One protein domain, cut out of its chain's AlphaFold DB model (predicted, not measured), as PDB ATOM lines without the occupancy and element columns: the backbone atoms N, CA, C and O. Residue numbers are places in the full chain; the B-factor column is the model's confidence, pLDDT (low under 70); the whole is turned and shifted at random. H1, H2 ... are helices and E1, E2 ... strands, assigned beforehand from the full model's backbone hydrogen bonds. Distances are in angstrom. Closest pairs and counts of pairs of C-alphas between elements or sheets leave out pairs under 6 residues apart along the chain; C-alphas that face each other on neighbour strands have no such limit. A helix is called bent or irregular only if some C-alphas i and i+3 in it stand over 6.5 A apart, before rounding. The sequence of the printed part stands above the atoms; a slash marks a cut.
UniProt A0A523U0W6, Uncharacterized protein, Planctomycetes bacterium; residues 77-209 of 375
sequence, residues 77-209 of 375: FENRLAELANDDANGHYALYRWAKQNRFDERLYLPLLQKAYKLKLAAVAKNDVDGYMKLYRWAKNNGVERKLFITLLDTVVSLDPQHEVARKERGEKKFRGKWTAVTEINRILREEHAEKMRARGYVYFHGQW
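What this domain is: This is residues 77 to 209 of the 375 residues of an uncharacterized protein of Planctomycetes bacterium (UniProt A0A523U0W6). Six helices, H1 to H6, stand side by side in a thin row that runs up and down in helical hairpins, each helix touching only the next, with H2 and H3, and H4 and H5, as its closest-set pairs. At the H6 end of the row a small two-stranded hairpin, E1 and E2, leads straight into the long helix H7, whose residues 186 to 193 stick out, and beyond H7 the chain folds back through the short strand E3. The printed part has 133 residues, with seven named helices and three named strands in the order H1 H2 H3 H4 H5 H6 E1 E2 H7 E3; the one sheet is E1 - E2, antiparallel, and the class is mostly helix. The whole is extended, with a radius of gyration of the C-alphas of 22.2 A and spans of 75 by 37 by 14 A.

How they stand to each other: Strands E1, residues 172 to 175, and E2, residues 178 to 181, are antiparallel neighbours that form a hairpin, with 137 degrees between their directions. N 173 and O 180 are within hydrogen-bond range at 2.9 A, and N 175 and O 178 at 2.8 A. H7, residues 182 to 199, follows E2 by a tight link with 0 residues between them, and its closest C-alphas to E1 are those of Val 182 and Glu 172, 5.4 A apart. H7 touches no helix. E3, residues 203 to 205, pairs with no named strand, but its residues 204 to 205 pair antiparallel with residues 208 to 209. On the other side of the sheet along the chain, H6, residues 164 to 169, has its closest C-alphas to E1 at Arg 167 and Lys 173, 7.2 A apart. H5, residues 146 to 159, touches H6 with residues 153 to 157 alone; the closest C-alphas are those of Leu 153 and Ala 166, 5.5 A apart, at a shallow tilt of 18 degrees, opposite ways. H4, residues 129 to 141, touches H5, closest at the C-alphas of Tyr 136 and Phe 149, 5.4 A apart, at a shallow tilt of 15 degrees, opposite ways. H4 and H6 are close but not clearly touching. H3, residues 106 to 122, touches H4 with residues 117 to 121 alone, closest at the C-alphas of Leu 121 and Leu 135, 7.2 A apart. H2, residues 89 to 101, touches H3 with 22 pairs of C-alphas within 8 A, closest at Ala 89 and Ala 116, 4.3 A apart. H1, residues 77 to 82, touches H2 at the C-alphas of Arg 80 and Leu 95, 7.3 A apart, and H1 and H3 are apart. In H1, H2, H4, H6 and H7 every O i to N i+4 pair is within hydrogen-bond range; in H3 11 of 13 are, and in H5 8 of 10.

Where its parts are: E1 begins at C-alpha 172, (35.814, -29.496, 20.809), and E2 ends at C-alpha 181. H7 is 25.5 A long and ends at C-alpha 199, (52.152, -51.382, 32.861). H3 is 24.4 A long and irregular, but only just: C-alphas 108 and 111 are 6.8 A apart. H5 measures 20.7 A, H4 18.6 A and H2 18.5 A. H1 begins at C-alpha 77, (-3.883, -16.626, 12.545). H6 has 6 residues and is 8.6 A from first to last C-alpha, and E3 has 3 residues and is 6.3 A.

The domain as a whole: The two C-alphas farthest apart are those of Asn 79 and Gly 201, 74.9 A. The printed part has no cut and no long link; H1 to H2 and H3 to H4 are short links, the others tight. The mean pLDDT of the printed part is 94.3, and no printed residue is under 70.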
ATOM      1  N   PHE A  77      -5.072 -15.940  13.041       91.75
ATOM      2  CA  PHE A  77      -3.883 -16.626  12.545       91.75
ATOM      3  C   PHE A  77      -3.826 -16.610  11.015       91.75
ATOM      4  O   PHE A  77      -2.800 -16.230  10.457       91.75
ATOM      5  N   GLU A  78      -4.920 -16.983  10.349       91.56
ATOM      6  CA  GLU A  78      -5.022 -17.019   8.888       91.56
ATOM      7  C   GLU A  78      -4.863 -15.627   8.276       91.56
ATOM      8  O   GLU A  78      -4.085 -15.464   7.338       91.56
ATOM      9  N   ASN A  79      -5.503 -14.609   8.855       92.44
ATOM     10  CA  ASN A  79      -5.355 -13.229   8.397       92.44
ATOM     11  C   ASN A  79      -3.908 -12.742   8.545       92.44
ATOM     12  O   ASN A  79      -3.328 -12.231   7.590       92.44
ATOM     13  N   ARG A  80      -3.271 -12.986   9.701       94.38
ATOM     14  CA  ARG A  80      -1.851 -12.652   9.904       94.38
ATOM     15  C   ARG A  80      -0.929 -13.412   8.962       94.38
ATOM     16  O   ARG A  80       0.125 -12.897   8.612       94.38
ATOM     17  N   LEU A  81      -1.281 -14.643   8.597       93.81
ATOM     18  CA  LEU A  81      -0.522 -15.434   7.637       93.81
ATOM     19  C   LEU A  81      -0.681 -14.893   6.211       93.81
ATOM     20  O   LEU A  81       0.294 -14.891   5.466       93.81
ATOM     21  N   ALA A  82      -1.879 -14.438   5.841       93.69
ATOM     22  CA  ALA A  82      -2.190 -13.892   4.521       93.69
ATOM     23  C   ALA A  82      -1.577 -12.502   4.288       93.69
ATOM     24  O   ALA A  82      -1.157 -12.196   3.176       93.69
ATOM     25  N   GLU A  83      -1.494 -11.674   5.330       94.00
ATOM     26  CA  GLU A  83      -0.849 -10.353   5.287       94.00
ATOM     27  C   GLU A  83       0.683 -10.432   5.233       94.00
ATOM     28  O   GLU A  83       1.361  -9.448   4.935       94.00
ATOM     29  N   LEU A  84       1.248 -11.596   5.547       94.06
ATOM     30  CA  LEU A  84       2.678 -11.754   5.713       94.06
ATOM     31  C   LEU A  84       3.395 -11.904   4.368       94.06
ATOM     32  O   LEU A  84       3.129 -12.828   3.596       94.06
ATOM     33  N   ALA A  85       4.368 -11.026   4.120       93.44
ATOM     34  CA  ALA A  85       5.218 -11.111   2.940       93.44
ATOM     35  C   ALA A  85       6.012 -12.429   2.921       93.44
ATOM     36  O   ALA A  85       6.485 -12.921   3.948       93.44
ATOM     37  N   ASN A  86       6.179 -13.005   1.730       90.12
ATOM     38  CA  ASN A  86       6.789 -14.326   1.576       90.12
ATOM     39  C   ASN A  86       8.264 -14.398   1.995       90.12
ATOM     40  O   ASN A  86       8.744 -15.489   2.314       90.12
ATOM     41  N   ASP A  87       8.958 -13.266   1.975       93.50
ATOM     42  CA  ASP A  87      10.363 -13.067   2.311       93.50
ATOM     43  C   ASP A  87      10.578 -12.443   3.705       93.50
ATOM     44  O   ASP A  87      11.722 -12.307   4.148       93.50
ATOM     45  N   ASP A  88       9.509 -12.151   4.458       95.25
ATOM     46  CA  ASP A  88       9.624 -11.605   5.812       95.25
ATOM     47  C   ASP A  88       9.937 -12.698   6.846       95.25
ATOM     48  O   ASP A  88       9.077 -13.291   7.511       95.25
ATOM     49  N   ALA A  89      11.231 -12.947   7.023       94.94
ATOM     50  CA  ALA A  89      11.723 -13.913   7.992       94.94
ATOM     51  C   ALA A  89      11.329 -13.581   9.445       94.94
ATOM     52  O   ALA A  89      11.141 -14.491  10.258       94.94
ATOM     53  N   ASN A  90      11.248 -12.293   9.801       95.19
ATOM     54  CA  ASN A  90      10.930 -11.873  11.164       95.19
ATOM     55  C   ASN A  90       9.433 -11.998  11.436       95.19
ATOM     56  O   ASN A  90       9.073 -12.505  12.499       95.19
ATOM     57  N   GLY A  91       8.578 -11.628  10.485       95.56
ATOM     58  CA  GLY A  91       7.136 -11.809  10.600       95.56
ATOM     59  C   GLY A  91       6.730 -13.285  10.636       95.56
ATOM     60  O   GLY A  91       5.930 -13.668  11.490       95.56
ATOM     61  N   HIS A  92       7.374 -14.161   9.848       96.19
ATOM     62  CA  HIS A  92       7.152 -15.616   9.950       96.19
ATOM     63  C   HIS A  92       7.490 -16.146  11.351       96.19
ATOM     64  O   HIS A  92       6.729 -16.921  11.937       96.19
ATOM     65  N   TYR A  93       8.606 -15.697  11.927       96.44
ATOM     66  CA  TYR A  93       8.990 -16.074  13.284       96.44
ATOM     67  C   TYR A  93       8.075 -15.460  14.362       96.44
ATOM     68  O   TYR A  93       7.747 -16.130  15.343       96.44
ATOM     69  N   ALA A  94       7.623 -14.216  14.190       96.50
ATOM     70  CA  ALA A  94       6.693 -13.563  15.108       96.50
ATOM     71  C   ALA A  94       5.338 -14.287  15.143       96.50
ATOM     72  O   ALA A  94       4.811 -14.555  16.226       96.50
ATOM     73  N   LEU A  95       4.819 -14.689  13.978       96.50
ATOM     74  CA  LEU A  95       3.593 -15.478  13.882       96.50
ATOM     75  C   LEU A  95       3.763 -16.873  14.499       96.50
ATOM     76  O   LEU A  95       2.893 -17.303  15.252       96.50
ATOM     77  N   TYR A  96       4.910 -17.536  14.284       96.38
ATOM     78  CA  TYR A  96       5.268 -18.774  14.992       96.38
ATOM     79  C   TYR A  96       5.194 -18.601  16.517       96.38
ATOM     80  O   TYR A  96       4.555 -19.396  17.209       96.38
ATOM     81  N   ARG A  97       5.831 -17.553  17.053       96.44
ATOM     82  CA  ARG A  97       5.860 -17.280  18.499       96.44
ATOM     83  C   ARG A  97       4.465 -17.023  19.048       96.44
ATOM     84  O   ARG A  97       4.127 -17.562  20.101       96.44
ATOM     85  N   TRP A  98       3.668 -16.239  18.330       96.00
ATOM     86  CA  TRP A  98       2.293 -15.949  18.707       96.00
ATOM     87  C   TRP A  98       1.421 -17.211  18.683       96.00
ATOM     88  O   TRP A  98       0.716 -17.475  19.655       96.00
ATOM     89  N   ALA A  99       1.511 -18.036  17.637       95.06
ATOM     90  CA  ALA A  99       0.757 -19.286  17.540       95.06
ATOM     91  C   ALA A  99       1.147 -20.272  18.657       95.06
ATOM     92  O   ALA A  99       0.286 -20.856  19.313       95.06
ATOM     93  N   LYS A 100       2.444 -20.379  18.968       93.88
ATOM     94  CA  LYS A 100       2.931 -21.183  20.096       93.88
ATOM     95  C   LYS A 100       2.402 -20.678  21.443       93.88
ATOM     96  O   LYS A 100       1.981 -21.478  22.275       93.88
ATOM     97  N   GLN A 101       2.393 -19.361  21.662       95.31
ATOM     98  CA  GLN A 101       1.877 -18.748  22.892       95.31
ATOM     99  C   GLN A 101       0.372 -18.992  23.075       95.31
ATOM    100  O   GLN A 101      -0.079 -19.217  24.196       95.31
ATOM    101  N   ASN A 102      -0.385 -19.010  21.977       92.62
ATOM    102  CA  ASN A 102      -1.819 -19.303  21.967       92.62
ATOM    103  C   ASN A 102      -2.139 -20.808  21.898       92.62
ATOM    104  O   ASN A 102      -3.302 -21.172  21.774       92.62
ATOM    105  N   ARG A 103      -1.128 -21.684  22.034       91.75
ATOM    106  CA  ARG A 103      -1.276 -23.150  22.102       91.75
ATOM    107  C   ARG A 103      -1.968 -23.772  20.881       91.75
ATOM    108  O   ARG A 103      -2.717 -24.734  21.024       91.75
ATOM    109  N   PHE A 104      -1.691 -23.241  19.691       92.12
ATOM    110  CA  PHE A 104      -2.085 -23.884  18.436       92.12
ATOM    111  C   PHE A 104      -1.439 -25.269  18.285       92.12
ATOM    112  O   PHE A 104      -0.458 -25.581  18.961       92.12
ATOM    113  N   ASP A 105      -1.968 -26.093  17.377       90.50
ATOM    114  CA  ASP A 105      -1.340 -27.368  17.020       90.50
ATOM    115  C   ASP A 105       0.059 -27.133  16.423       90.50
ATOM    116  O   ASP A 105       0.272 -26.233  15.604       90.50
ATOM    117  N   GLU A 106       1.020 -27.955  16.833       92.12
ATOM    118  CA  GLU A 106       2.416 -27.869  16.406       92.12
ATOM    119  C   GLU A 106       2.586 -27.961  14.882       92.12
ATOM    120  O   GLU A 106       3.418 -27.258  14.299       92.12
ATOM    121  N   ARG A 107       1.732 -28.740  14.209       94.00
ATOM    122  CA  ARG A 107       1.733 -28.901  12.749       94.00
ATOM    123  C   ARG A 107       1.453 -27.593  12.010       94.00
ATOM    124  O   ARG A 107       1.897 -27.445  10.876       94.00
ATOM    125  N   LEU A 108       0.748 -26.649  12.641       91.25
ATOM    126  CA  LEU A 108       0.401 -25.362  12.035       91.25
ATOM    127  C   LEU A 108       1.559 -24.365  12.100       91.25
ATOM    128  O   LEU A 108       1.829 -23.663  11.127       91.25
ATOM    129  N   TYR A 109       2.262 -24.293  13.234       92.56
ATOM    130  CA  TYR A 109       3.262 -23.246  13.446       92.56
ATOM    131  C   TYR A 109       4.703 -23.673  13.140       92.56
ATOM    132  O   TYR A 109       5.527 -22.809  12.838       92.56
ATOM    133  N   LEU A 110       5.057 -24.966  13.195       94.00
ATOM    134  CA  LEU A 110       6.424 -25.409  12.878       94.00
ATOM    135  C   LEU A 110       6.891 -25.032  11.460       94.00
ATOM    136  O   LEU A 110       8.043 -24.599  11.330       94.00
ATOM    137  N   PRO A 111       6.054 -25.122  10.405       94.94
ATOM    138  CA  PRO A 111       6.450 -24.684   9.068       94.94
ATOM    139  C   PRO A 111       6.853 -23.204   9.018       94.94
ATOM    140  O   PRO A 111       7.762 -22.845   8.270       94.94
ATOM    141  N   LEU A 112       6.248 -22.352   9.854       95.56
ATOM    142  CA  LEU A 112       6.605 -20.933   9.954       95.56
ATOM    143  C   LEU A 112       8.010 -20.744  10.531       95.56
ATOM    144  O   LEU A 112       8.786 -19.946  10.004       95.56
ATOM    145  N   LEU A 113       8.377 -21.518  11.561       96.19
ATOM    146  CA  LEU A 113       9.736 -21.509  12.113       96.19
ATOM    147  C   LEU A 113      10.761 -21.993  11.079       96.19
ATOM    148  O   LEU A 113      11.814 -21.375  10.917       96.19
ATOM    149  N   GLN A 114      10.448 -23.071  10.357       94.88
ATOM    150  CA  GLN A 114      11.313 -23.593   9.297       94.88
ATOM    151  C   GLN A 114      11.482 -22.587   8.151       94.88
ATOM    152  O   GLN A 114      12.598 -22.402   7.662       94.88
ATOM    153  N   LYS A 115      10.404 -21.910   7.736       95.56
ATOM    154  CA  LYS A 115      10.454 -20.868   6.701       95.56
ATOM    155  C   LYS A 115      11.291 -19.674   7.160       95.56
ATOM    156  O   LYS A 115      12.206 -19.277   6.445       95.56
ATOM    157  N   ALA A 116      11.064 -19.175   8.377       96.62
ATOM    158  CA  ALA A 116      11.865 -18.102   8.965       96.62
ATOM    159  C   ALA A 116      13.360 -18.458   9.031       96.62
ATOM    160  O   ALA A 116      14.205 -17.635   8.685       96.62
ATOM    161  N   TYR A 117      13.694 -19.691   9.427       97.06
ATOM    162  CA  TYR A 117      15.073 -20.181   9.430       97.06
ATOM    163  C   TYR A 117      15.699 -20.157   8.028       97.06
ATOM    164  O   TYR A 117      16.793 -19.626   7.864       97.06
ATOM    165  N   LYS A 118      14.999 -20.682   7.012       96.44
ATOM    166  CA  LYS A 118      15.485 -20.701   5.621       96.44
ATOM    167  C   LYS A 118      15.732 -19.296   5.075       96.44
ATOM    168  O   LYS A 118      16.762 -19.067   4.453       96.44
ATOM    169  N   LEU A 119      14.819 -18.362   5.336       96.88
ATOM    170  CA  LEU A 119      14.964 -16.971   4.905       96.88
ATOM    171  C   LEU A 119      16.139 -16.285   5.609       96.88
ATOM    172  O   LEU A 119      16.964 -15.652   4.956       96.88
ATOM    173  N   LYS A 120      16.281 -16.474   6.930       96.81
ATOM    174  CA  LYS A 120      17.442 -15.959   7.671       96.81
ATOM    175  C   LYS A 120      18.754 -16.557   7.167       96.81
ATOM    176  O   LYS A 120      19.734 -15.833   7.093       96.81
ATOM    177  N   LEU A 121      18.776 -17.842   6.808       96.69
ATOM    178  CA  LEU A 121      19.944 -18.491   6.213       96.69
ATOM    179  C   LEU A 121      20.290 -17.909   4.839       96.69
ATOM    180  O   LEU A 121      21.458 -17.648   4.579       96.69
ATOM    181  N   ALA A 122      19.292 -17.677   3.984       95.62
ATOM    182  CA  ALA A 122      19.490 -17.094   2.658       95.62
ATOM    183  C   ALA A 122      20.009 -15.645   2.708       95.62
ATOM    184  O   ALA A 122      20.705 -15.216   1.792       95.62
ATOM    185  N   ALA A 123      19.696 -14.909   3.778       95.56
ATOM    186  CA  ALA A 123      20.174 -13.546   3.998       95.56
ATOM    187  C   ALA A 123      21.634 -13.468   4.491       95.56
ATOM    188  O   ALA A 123      22.231 -12.394   4.441       95.56
ATOM    189  N   VAL A 124      22.215 -14.569   4.983       96.12
ATOM    190  CA  VAL A 124      23.620 -14.607   5.414       96.12
ATOM    191  C   VAL A 124      24.520 -14.746   4.188       96.12
ATOM    192  O   VAL A 124      24.365 -15.671   3.389       96.12
ATOM    193  N   ALA A 125      25.483 -13.836   4.034       95.00
ATOM    194  CA  ALA A 125      26.455 -13.924   2.951       95.00
ATOM    195  C   ALA A 125      27.352 -15.164   3.117       95.00
ATOM    196  O   ALA A 125      27.739 -15.528   4.224       95.00
ATOM    197  N   LYS A 126      27.737 -15.800   2.003       91.88
ATOM    198  CA  LYS A 126      28.440 -17.101   2.004       91.88
ATOM    199  C   LYS A 126      29.759 -17.134   2.792       91.88
ATOM    200  O   LYS A 126      30.143 -18.200   3.250       91.88
ATOM    201  N   ASN A 127      30.427 -15.991   2.949       93.75
ATOM    202  CA  ASN A 127      31.701 -15.867   3.668       93.75
ATOM    203  C   ASN A 127      31.559 -15.095   4.995       93.75
ATOM    204  O   ASN A 127      32.561 -14.703   5.588       93.75
ATOM    205  N   ASP A 128      30.331 -14.841   5.454       95.31
ATOM    206  CA  ASP A 128      30.063 -14.080   6.675       95.31
ATOM    207  C   ASP A 128      30.030 -14.999   7.903       95.31
ATOM    208  O   ASP A 128      28.981 -15.499   8.321       95.31
ATOM    209  N   VAL A 129      31.212 -15.221   8.484       95.88
ATOM    210  CA  VAL A 129      31.397 -16.008   9.713       95.88
ATOM    211  C   VAL A 129      30.507 -15.491  10.851       95.88
ATOM    212  O   VAL A 129      29.839 -16.283  11.527       95.88
ATOM    213  N   ASP A 130      30.434 -14.171  11.040       95.81
ATOM    214  CA  ASP A 130      29.632 -13.551  12.096       95.81
ATOM    215  C   ASP A 130      28.130 -13.724  11.852       95.81
ATOM    216  O   ASP A 130      27.370 -13.989  12.791       95.81
ATOM    217  N   GLY A 131      27.689 -13.615  10.600       96.50
ATOM    218  CA  GLY A 131      26.317 -13.879  10.175       96.50
ATOM    219  C   GLY A 131      25.885 -15.310  10.485       96.50
ATOM    220  O   GLY A 131      24.844 -15.518  11.122       96.50
ATOM    221  N   TYR A 132      26.717 -16.299  10.146       97.19
ATOM    222  CA  TYR A 132      26.459 -17.698  10.491       97.19
ATOM    223  C   TYR A 132      26.421 -17.925  12.007       97.19
ATOM    224  O   TYR A 132      25.527 -18.617  12.502       97.19
ATOM    225  N   MET A 133      27.318 -17.297  12.773       97.25
ATOM    226  CA  MET A 133      27.321 -17.397  14.238       97.25
ATOM    227  C   MET A 133      26.092 -16.743  14.885       97.25
ATOM    228  O   MET A 133      25.527 -17.290  15.841       97.25
ATOM    229  N   LYS A 134      25.632 -15.596  14.371       97.00
ATOM    230  CA  LYS A 134      24.383 -14.951  14.813       97.00
ATOM    231  C   LYS A 134      23.179 -15.851  14.533       97.00
ATOM    232  O   LYS A 134      22.344 -16.042  15.422       97.00
ATOM    233  N   LEU A 135      23.116 -16.448  13.342       97.12
ATOM    234  CA  LEU A 135      22.053 -17.381  12.974       97.12
ATOM    235  C   LEU A 135      22.074 -18.650  13.835       97.12
ATOM    236  O   LEU A 135      21.017 -19.077  14.294       97.12
ATOM    237  N   TYR A 136      23.255 -19.205  14.123       97.00
ATOM    238  CA  TYR A 136      23.421 -20.337  15.040       97.00
ATOM    239  C   TYR A 136      22.814 -20.044  16.415       97.00
ATOM    240  O   TYR A 136      21.985 -20.814  16.905       97.00
ATOM    241  N   ARG A 137      23.170 -18.904  17.027       96.94
ATOM    242  CA  ARG A 137      22.645 -18.508  18.346       96.94
ATOM    243  C   ARG A 137      21.130 -18.339  18.315       96.94
ATOM    244  O   ARG A 137      20.439 -18.806  19.220       96.94
ATOM    245  N   TRP A 138      20.607 -17.707  17.265       96.94
ATOM    246  CA  TRP A 138      19.166 -17.570  17.077       96.94
ATOM    247  C   TRP A 138      18.484 -18.938  16.949       96.94
ATOM    248  O   TRP A 138      17.503 -19.193  17.641       96.94
ATOM    249  N   ALA A 139      19.010 -19.838  16.121       96.62
ATOM    250  CA  ALA A 139      18.426 -21.155  15.888       96.62
ATOM    251  C   ALA A 139      18.432 -22.019  17.164       96.62
ATOM    252  O   ALA A 139      17.401 -22.596  17.520       96.62
ATOM    253  N   LYS A 140      19.553 -22.019  17.903       95.62
ATOM    254  CA  LYS A 140      19.718 -22.702  19.198       95.62
ATOM    255  C   LYS A 140      18.692 -22.232  20.234       95.62
ATOM    256  O   LYS A 140      18.077 -23.057  20.902       95.62
ATOM    257  N   ASN A 141      18.467 -20.921  20.336       95.88
ATOM    258  CA  ASN A 141      17.562 -20.340  21.335       95.88
ATOM    259  C   ASN A 141      16.074 -20.479  20.978       95.88
ATOM    260  O   ASN A 141      15.221 -20.359  21.855       95.88
ATOM    261  N   ASN A 142      15.750 -20.724  19.705       93.38
ATOM    262  CA  ASN A 142      14.370 -20.745  19.213       93.38
ATOM    263  C   ASN A 142      13.835 -22.144  18.902       93.38
ATOM    264  O   ASN A 142      12.738 -22.272  18.362       93.38
ATOM    265  N   GLY A 143      14.572 -23.189  19.286       89.69
ATOM    266  CA  GLY A 143      14.125 -24.574  19.143       89.69
ATOM    267  C   GLY A 143      14.109 -25.063  17.697       89.69
ATOM    268  O   GLY A 143      13.338 -25.961  17.371       89.69
ATOM    269  N   VAL A 144      14.942 -24.482  16.827       94.75
ATOM    270  CA  VAL A 144      15.219 -25.073  15.512       94.75
ATOM    271  C   VAL A 144      15.876 -26.436  15.731       94.75
ATOM    272  O   VAL A 144      16.624 -26.627  16.693       94.75
ATOM    273  N   GLU A 145      15.591 -27.394  14.849       92.75
ATOM    274  CA  GLU A 145      16.136 -28.744  14.951       92.75
ATOM    275  C   GLU A 145      17.663 -28.718  15.107       92.75
ATOM    276  O   GLU A 145      18.374 -28.070  14.334       92.75
ATOM    277  N   ARG A 146      18.169 -29.464  16.098       93.06
ATOM    278  CA  ARG A 146      19.595 -29.504  16.444       93.06
ATOM    279  C   ARG A 146      20.489 -29.764  15.238       93.06
ATOM    280  O   ARG A 146      21.521 -29.115  15.090       93.06
ATOM    281  N   LYS A 147      20.075 -30.682  14.366       93.75
ATOM    282  CA  LYS A 147      20.812 -31.042  13.155       93.75
ATOM    283  C   LYS A 147      21.070 -29.829  12.255       93.75
ATOM    284  O   LYS A 147      22.174 -29.691  11.746       93.75
ATOM    285  N   LEU A 148      20.092 -28.933  12.106       91.88
ATOM    286  CA  LEU A 148      20.179 -27.776  11.211       91.88
ATOM    287  C   LEU A 148      21.122 -26.692  11.733       91.88
ATOM    288  O   LEU A 148      21.872 -26.110  10.959       91.88
ATOM    289  N   PHE A 149      21.113 -26.400  13.035       92.75
ATOM    290  CA  PHE A 149      22.029 -25.382  13.547       92.75
ATOM    291  C   PHE A 149      23.455 -25.913  13.733       92.75
ATOM    292  O   PHE A 149      24.394 -25.129  13.666       92.75
ATOM    293  N   ILE A 150      23.652 -27.226  13.922       92.38
ATOM    294  CA  ILE A 150      25.003 -27.810  13.965       92.38
ATOM    295  C   ILE A 150      25.715 -27.623  12.621       92.38
ATOM    296  O   ILE A 150      26.879 -27.237  12.622       92.38
ATOM    297  N   THR A 151      25.017 -27.771  11.485       94.88
ATOM    298  CA  THR A 151      25.642 -27.554  10.166       94.88
ATOM    299  C   THR A 151      26.162 -26.126   9.972       94.88
ATOM    300  O   THR A 151      27.110 -25.921   9.219       94.88
ATOM    301  N   LEU A 152      25.595 -25.135  10.676       95.56
ATOM    302  CA  LEU A 152      26.109 -23.759  10.655       95.56
ATOM    303  C   LEU A 152      27.485 -23.659  11.320       95.56
ATOM    304  O   LEU A 152      28.341 -22.926  10.835       95.56
ATOM    305  N   LEU A 153      27.717 -24.412  12.401       95.56
ATOM    306  CA  LEU A 153      29.034 -24.477  13.039       95.56
ATOM    307  C   LEU A 153      30.066 -25.113  12.107       95.56
ATOM    308  O   LEU A 153      31.209 -24.668  12.080       95.56
ATOM    309  N   ASP A 154      29.665 -26.116  11.323       94.75
ATOM    310  CA  ASP A 154      30.555 -26.732  10.339       94.75
ATOM    311  C   ASP A 154      30.931 -25.742   9.237       94.75
ATOM    312  O   ASP A 154      32.113 -25.612   8.930       94.75
ATOM    313  N   THR A 155      29.969 -24.964   8.728       95.44
ATOM    314  CA  THR A 155      30.252 -23.879   7.772       95.44
ATOM    315  C   THR A 155      31.211 -22.842   8.362       95.44
ATOM    316  O   THR A 155      32.188 -22.478   7.712       95.44
ATOM    317  N   VAL A 156      30.994 -22.412   9.610       96.75
ATOM    318  CA  VAL A 156      31.891 -21.466  10.293       96.75
ATOM    319  C   VAL A 156      33.307 -22.023  10.413       96.75
ATOM    320  O   VAL A 156      34.258 -21.316  10.109       96.75
ATOM    321  N   VAL A 157      33.466 -23.287  10.815       95.31
ATOM    322  CA  VAL A 157      34.795 -23.905  10.956       95.31
ATOM    323  C   VAL A 157      35.466 -24.154   9.600       95.31
ATOM    324  O   VAL A 157      36.693 -24.157   9.524       95.31
ATOM    325  N   SER A 158      34.700 -24.351   8.525       95.38
ATOM    326  CA  SER A 158      35.245 -24.404   7.164       95.38
ATOM    327  C   SER A 158      35.764 -23.045   6.686       95.38
ATOM    328  O   SER A 158      36.770 -23.010   5.985       95.38
ATOM    329  N   LEU A 159      35.102 -21.946   7.063       95.44
ATOM    330  CA  LEU A 159      35.516 -20.580   6.718       95.44
ATOM    331  C   LEU A 159      36.672 -20.077   7.597       95.44
ATOM    332  O   LEU A 159      37.618 -19.483   7.089       95.44
ATOM    333  N   ASP A 160      36.618 -20.346   8.902       95.06
ATOM    334  CA  ASP A 160      37.674 -20.045   9.871       95.06
ATOM    335  C   ASP A 160      37.991 -21.293  10.722       95.06
ATOM    336  O   ASP A 160      37.350 -21.562  11.750       95.06
ATOM    337  N   PRO A 161      39.029 -22.061  10.338       93.88
ATOM    338  CA  PRO A 161      39.442 -23.257  11.060       93.88
ATOM    339  C   PRO A 161      39.901 -23.018  12.498       93.88
ATOM    340  O   PRO A 161      39.987 -23.992  13.247       93.88
ATOM    341  N   GLN A 162      40.225 -21.788  12.903       93.00
ATOM    342  CA  GLN A 162      40.648 -21.462  14.267       93.00
ATOM    343  C   GLN A 162      39.545 -20.782  15.088       93.00
ATOM    344  O   GLN A 162      39.796 -20.459  16.252       93.00
ATOM    345  N   HIS A 163      38.327 -20.655  14.546       95.19
ATOM    346  CA  HIS A 163      37.196 -20.020  15.218       95.19
ATOM    347  C   HIS A 163      36.827 -20.730  16.533       95.19
ATOM    348  O   HIS A 163      36.090 -21.724  16.581       95.19
ATOM    349  N   GLU A 164      37.346 -20.194  17.636       93.94
ATOM    350  CA  GLU A 164      37.327 -20.828  18.954       93.94
ATOM    351  C   GLU A 164      35.905 -21.073  19.467       93.94
ATOM    352  O   GLU A 164      35.611 -22.144  20.001       93.94
ATOM    353  N   VAL A 165      35.004 -20.108  19.275       93.62
ATOM    354  CA  VAL A 165      33.624 -20.212  19.766       93.62
ATOM    355  C   VAL A 165      32.870 -21.333  19.052       93.62
ATOM    356  O   VAL A 165      32.178 -22.109  19.704       93.62
ATOM    357  N   ALA A 166      33.036 -21.470  17.734       94.38
ATOM    358  CA  ALA A 166      32.307 -22.481  16.964       94.38
ATOM    359  C   ALA A 166      32.780 -23.894  17.308       94.38
ATOM    360  O   ALA A 166      31.968 -24.800  17.484       94.38
ATOM    361  N   ARG A 167      34.092 -24.070  17.487       94.44
ATOM    362  CA  ARG A 167      34.668 -25.350  17.904       94.44
ATOM    363  C   ARG A 167      34.249 -25.749  19.311       94.44
ATOM    364  O   ARG A 167      33.853 -26.894  19.517       94.44
ATOM    365  N   LYS A 168      34.247 -24.810  20.264       93.69
ATOM    366  CA  LYS A 168      33.715 -25.062  21.613       93.69
ATOM    367  C   LYS A 168      32.243 -25.464  21.575       93.69
ATOM    368  O   LYS A 168      31.868 -26.436  22.223       93.69
ATOM    369  N   GLU A 169      31.426 -24.766  20.788       93.19
ATOM    370  CA  GLU A 169      30.000 -25.080  20.615       93.19
ATOM    371  C   GLU A 169      29.757 -26.424  19.907       93.19
ATOM    372  O   GLU A 169      28.745 -27.079  20.157       93.19
ATOM    373  N   ARG A 170      30.708 -26.891  19.085       91.25
ATOM    374  CA  ARG A 170      30.725 -28.252  18.523       91.25
ATOM    375  C   ARG A 170      31.177 -29.316  19.535       91.25
ATOM    376  O   ARG A 170      31.113 -30.508  19.250       91.25
ATOM    377  N   GLY A 171      31.604 -28.910  20.731       92.38
ATOM    378  CA  GLY A 171      32.104 -29.810  21.771       92.38
ATOM    379  C   GLY A 171      33.576 -30.184  21.596       92.38
ATOM    380  O   GLY A 171      33.995 -31.255  22.035       92.38
ATOM    381  N   GLU A 172      34.369 -29.330  20.950       93.88
ATOM    382  CA  GLU A 172      35.814 -29.496  20.809       93.88
ATOM    383  C   GLU A 172      36.585 -28.643  21.812       93.88
ATOM    384  O   GLU A 172      36.166 -27.560  22.223       93.88
ATOM    385  N   LYS A 173      37.773 -29.121  22.176       93.12
ATOM    386  CA  LYS A 173      38.718 -28.406  23.030       93.12
ATOM    387  C   LYS A 173      40.113 -28.500  22.423       93.12
ATOM    388  O   LYS A 173      40.443 -29.481  21.758       93.12
ATOM    389  N   LYS A 174      40.952 -27.489  22.664       92.75
ATOM    390  CA  LYS A 174      42.384 -27.591  22.365       92.75
ATOM    391  C   LYS A 174      43.013 -28.642  23.279       92.75
ATOM    392  O   LYS A 174      43.059 -28.464  24.495       92.75
ATOM    393  N   PHE A 175      43.498 -29.724  22.686       92.12
ATOM    394  CA  PHE A 175      44.238 -30.789  23.345       92.12
ATOM    395  C   PHE A 175      45.529 -31.029  22.559       92.12
ATOM    396  O   PHE A 175      45.497 -31.249  21.352       92.12
ATOM    397  N   ARG A 176      46.683 -30.900  23.229       90.75
ATOM    398  CA  ARG A 176      48.020 -31.000  22.602       90.75
ATOM    399  C   ARG A 176      48.194 -30.098  21.368       90.75
ATOM    400  O   ARG A 176      48.700 -30.517  20.334       90.75
ATOM    401  N   GLY A 177      47.720 -28.855  21.467       91.00
ATOM    402  CA  GLY A 177      47.833 -27.856  20.396       91.00
ATOM    403  C   GLY A 177      46.883 -28.056  19.208       91.00
ATOM    404  O   GLY A 177      46.855 -27.210  18.319       91.00
ATOM    405  N   LYS A 178      46.069 -29.120  19.195       92.38
ATOM    406  CA  LYS A 178      45.083 -29.396  18.142       92.38
ATOM    407  C   LYS A 178      43.666 -29.305  18.694       92.38
ATOM    408  O   LYS A 178      43.422 -29.572  19.868       92.38
ATOM    409  N   TRP A 179      42.724 -28.905  17.850       93.06
ATOM    410  CA  TRP A 179      41.306 -28.967  18.185       93.06
ATOM    411  C   TRP A 179      40.827 -30.410  18.081       93.06
ATOM    412  O   TRP A 179      40.962 -31.041  17.033       93.06
ATOM    413  N   THR A 180      40.302 -30.940  19.178       93.19
ATOM    414  CA  THR A 180      39.886 -32.338  19.273       93.19
ATOM    415  C   THR A 180      38.544 -32.407  19.987       93.19
ATOM    416  O   THR A 180      38.308 -31.680  20.955       93.19
ATOM    417  N   ALA A 181      37.644 -33.262  19.502       93.25
ATOM    418  CA  ALA A 181      36.360 -33.497  20.152       93.25
ATOM    419  C   ALA A 181      36.575 -33.971  21.596       93.25
ATOM    420  O   ALA A 181      37.451 -34.789  21.862       93.25
ATOM    421  N   VAL A 182      35.770 -33.491  22.544       92.94
ATOM    422  CA  VAL A 182      35.905 -33.874  23.962       92.94
ATOM    423  C   VAL A 182      35.743 -35.384  24.164       92.94
ATOM    424  O   VAL A 182      36.429 -35.971  24.996       92.94
ATOM    425  N   THR A 183      34.884 -36.032  23.378       92.94
ATOM    426  CA  THR A 183      34.732 -37.495  23.365       92.94
ATOM    427  C   THR A 183      36.028 -38.201  22.982       92.94
ATOM    428  O   THR A 183      36.417 -39.167  23.633       92.94
ATOM    429  N   GLU A 184      36.719 -37.671  21.979       93.62
ATOM    430  CA  GLU A 184      37.993 -38.181  21.495       93.62
ATOM    431  C   GLU A 184      39.123 -37.934  22.500       93.62
ATOM    432  O   GLU A 184      39.886 -38.842  22.811       93.62
ATOM    433  N   ILE A 185      39.172 -36.745  23.108       93.62
ATOM    434  CA  ILE A 185      40.107 -36.443  24.204       93.62
ATOM    435  C   ILE A 185      39.915 -37.437  25.353       93.62
ATOM    436  O   ILE A 185      40.881 -38.006  25.854       93.62
ATOM    437  N   ASN A 186      38.666 -37.677  25.761       93.62
ATOM    438  CA  ASN A 186      38.354 -38.627  26.823       93.62
ATOM    439  C   ASN A 186      38.745 -40.059  26.446       93.62
ATOM    440  O   ASN A 186      39.173 -40.808  27.322       93.62
ATOM    441  N   ARG A 187      38.615 -40.445  25.171       94.44
ATOM    442  CA  ARG A 187      39.080 -41.744  24.672       94.44
ATOM    443  C   ARG A 187      40.595 -41.870  24.813       94.44
ATOM    444  O   ARG A 187      41.041 -42.784  25.499       94.44
ATOM    445  N   ILE A 188      41.351 -40.911  24.279       94.19
ATOM    446  CA  ILE A 188      42.820 -40.891  24.352       94.19
ATOM    447  C   ILE A 188      43.289 -40.948  25.810       94.19
ATOM    448  O   ILE A 188      44.118 -41.774  26.172       94.19
ATOM    449  N   LEU A 189      42.718 -40.118  26.688       93.75
ATOM    450  CA  LEU A 189      43.092 -40.106  28.105       93.75
ATOM    451  C   LEU A 189      42.761 -41.425  28.819       93.75
ATOM    452  O   LEU A 189      43.516 -41.850  29.693       93.75
ATOM    453  N   ARG A 190      41.646 -42.080  28.469       92.44
ATOM    454  CA  ARG A 190      41.296 -43.402  29.012       92.44
ATOM    455  C   ARG A 190      42.261 -44.477  28.535       92.44
ATOM    456  O   ARG A 190      42.621 -45.326  29.340       92.44
ATOM    457  N   GLU A 191      42.672 -44.444  27.273       93.06
ATOM    458  CA  GLU A 191      43.649 -45.378  26.707       93.06
ATOM    459  C   GLU A 191      45.025 -45.192  27.354       93.06
ATOM    460  O   GLU A 191      45.583 -46.155  27.871       93.06
ATOM    461  N   GLU A 192      45.510 -43.955  27.477       94.19
ATOM    462  CA  GLU A 192      46.765 -43.655  28.179       94.19
ATOM    463  C   GLU A 192      46.712 -44.071  29.656       94.19
ATOM    464  O   GLU A 192      47.683 -44.586  30.216       94.19
ATOM    465  N   HIS A 193      45.573 -43.855  30.320       93.56
ATOM    466  CA  HIS A 193      45.369 -44.342  31.679       93.56
ATOM    467  C   HIS A 193      45.366 -45.876  31.723       93.56
ATOM    468  O   HIS A 193      46.001 -46.459  32.600       93.56
ATOM    469  N   ALA A 194      44.713 -46.529  30.763       93.31
ATOM    470  CA  ALA A 194      44.663 -47.979  30.662       93.31
ATOM    471  C   ALA A 194      46.048 -48.594  30.454       93.31
ATOM    472  O   ALA A 194      46.389 -49.565  31.124       93.31
ATOM    473  N   GLU A 195      46.868 -48.015  29.581       94.12
ATOM    474  CA  GLU A 195      48.254 -48.429  29.367       94.12
ATOM    475  C   GLU A 195      49.087 -48.285  30.638       94.12
ATOM    476  O   GLU A 195      49.765 -49.231  31.035       94.12
ATOM    477  N   LYS A 196      48.968 -47.154  31.346       95.50
ATOM    478  CA  LYS A 196      49.645 -46.951  32.637       95.50
ATOM    479  C   LYS A 196      49.221 -47.983  33.679       95.50
ATOM    480  O   LYS A 196      50.064 -48.468  34.429       95.50
ATOM    481  N   MET A 197      47.934 -48.319  33.744       96.25
ATOM    482  CA  MET A 197      47.433 -49.318  34.689       96.25
ATOM    483  C   MET A 197      47.908 -50.727  34.319       96.25
ATOM    484  O   MET A 197      48.385 -51.448  35.195       96.25
ATOM    485  N   ARG A 198      47.895 -51.091  33.032       94.44
ATOM    486  CA  ARG A 198      48.449 -52.366  32.544       94.44
ATOM    487  C   ARG A 198      49.949 -52.484  32.804       94.44
ATOM    488  O   ARG A 198      50.392 -53.521  33.281       94.44
ATOM    489  N   ALA A 199      50.717 -51.420  32.571       95.00
ATOM    490  CA  ALA A 199      52.152 -51.382  32.861       95.00
ATOM    491  C   ALA A 199      52.455 -51.554  34.361       95.00
ATOM    492  O   ALA A 199      53.500 -52.079  34.730       95.00
ATOM    493  N   ARG A 200      51.521 -51.157  35.235       94.69
ATOM    494  CA  ARG A 200      51.573 -51.399  36.686       94.69
ATOM    495  C   ARG A 200      51.044 -52.781  37.097       94.69
ATOM    496  O   ARG A 200      50.924 -53.042  38.290       94.69
ATOM    497  N   GLY A 201      50.687 -53.639  36.140       94.31
ATOM    498  CA  GLY A 201      50.168 -54.984  36.385       94.31
ATOM    499  C   GLY A 201      48.692 -55.044  36.787       94.31
ATOM    500  O   GLY A 201      48.259 -56.057  37.323       94.31
ATOM    501  N   TYR A 202      47.909 -53.985  36.563       95.88
ATOM    502  CA  TYR A 202      46.462 -53.991  36.809       95.88
ATOM    503  C   TYR A 202      45.689 -54.463  35.573       95.88
ATOM    504  O   TYR A 202      46.074 -54.216  34.429       95.88
ATOM    505  N   VAL A 203      44.534 -55.078  35.811       94.75
ATOM    506  CA  VAL A 203      43.582 -55.542  34.801       94.75
ATOM    507  C   VAL A 203      42.235 -54.866  35.041       94.75
ATOM    508  O   VAL A 203      41.826 -54.647  36.180       94.75
ATOM    509  N   TYR A 204      41.540 -54.514  33.962       92.00
ATOM    510  CA  TYR A 204      40.212 -53.918  34.045       92.00
ATOM    511  C   TYR A 204      39.145 -55.007  34.206       92.00
ATOM    512  O   TYR A 204      39.027 -55.891  33.357       92.00
ATOM    513  N   PHE A 205      38.372 -54.946  35.289       93.44
ATOM    514  CA  PHE A 205      37.321 -55.904  35.629       93.44
ATOM    515  C   PHE A 205      36.155 -55.175  36.315       93.44
ATOM    516  O   PHE A 205      36.375 -54.336  37.182       93.44
ATOM    517  N   HIS A 206      34.916 -55.432  35.877       90.06
ATOM    518  CA  HIS A 206      33.683 -54.763  36.348       90.06
ATOM    519  C   HIS A 206      33.769 -53.238  36.539       90.06
ATOM    520  O   HIS A 206      33.289 -52.685  37.525       90.06
ATOM    521  N   GLY A 207      34.356 -52.526  35.577       92.50
ATOM    522  CA  GLY A 207      34.412 -51.063  35.633       92.50
ATOM    523  C   GLY A 207      35.560 -50.498  36.475       92.50
ATOM    524  O   GLY A 207      35.689 -49.280  36.584       92.50
ATOM    525  N   GLN A 208      36.395 -51.358  37.064       93.31
ATOM    526  CA  GLN A 208      37.480 -50.974  37.960       93.31
ATOM    527  C   GLN A 208      38.809 -51.596  37.525       93.31
ATOM    528  O   GLN A 208      38.859 -52.664  36.919       93.31
ATOM    529  N   TRP A 209      39.910 -50.919  37.842       94.00
ATOM    530  CA  TRP A 209      41.255 -51.465  37.677       94.00
ATOM    531  C   TRP A 209      41.657 -52.212  38.944       94.00
ATOM    532  O   TRP A 209      41.808 -51.596  39.997       94.00
TER     533      TRP A 209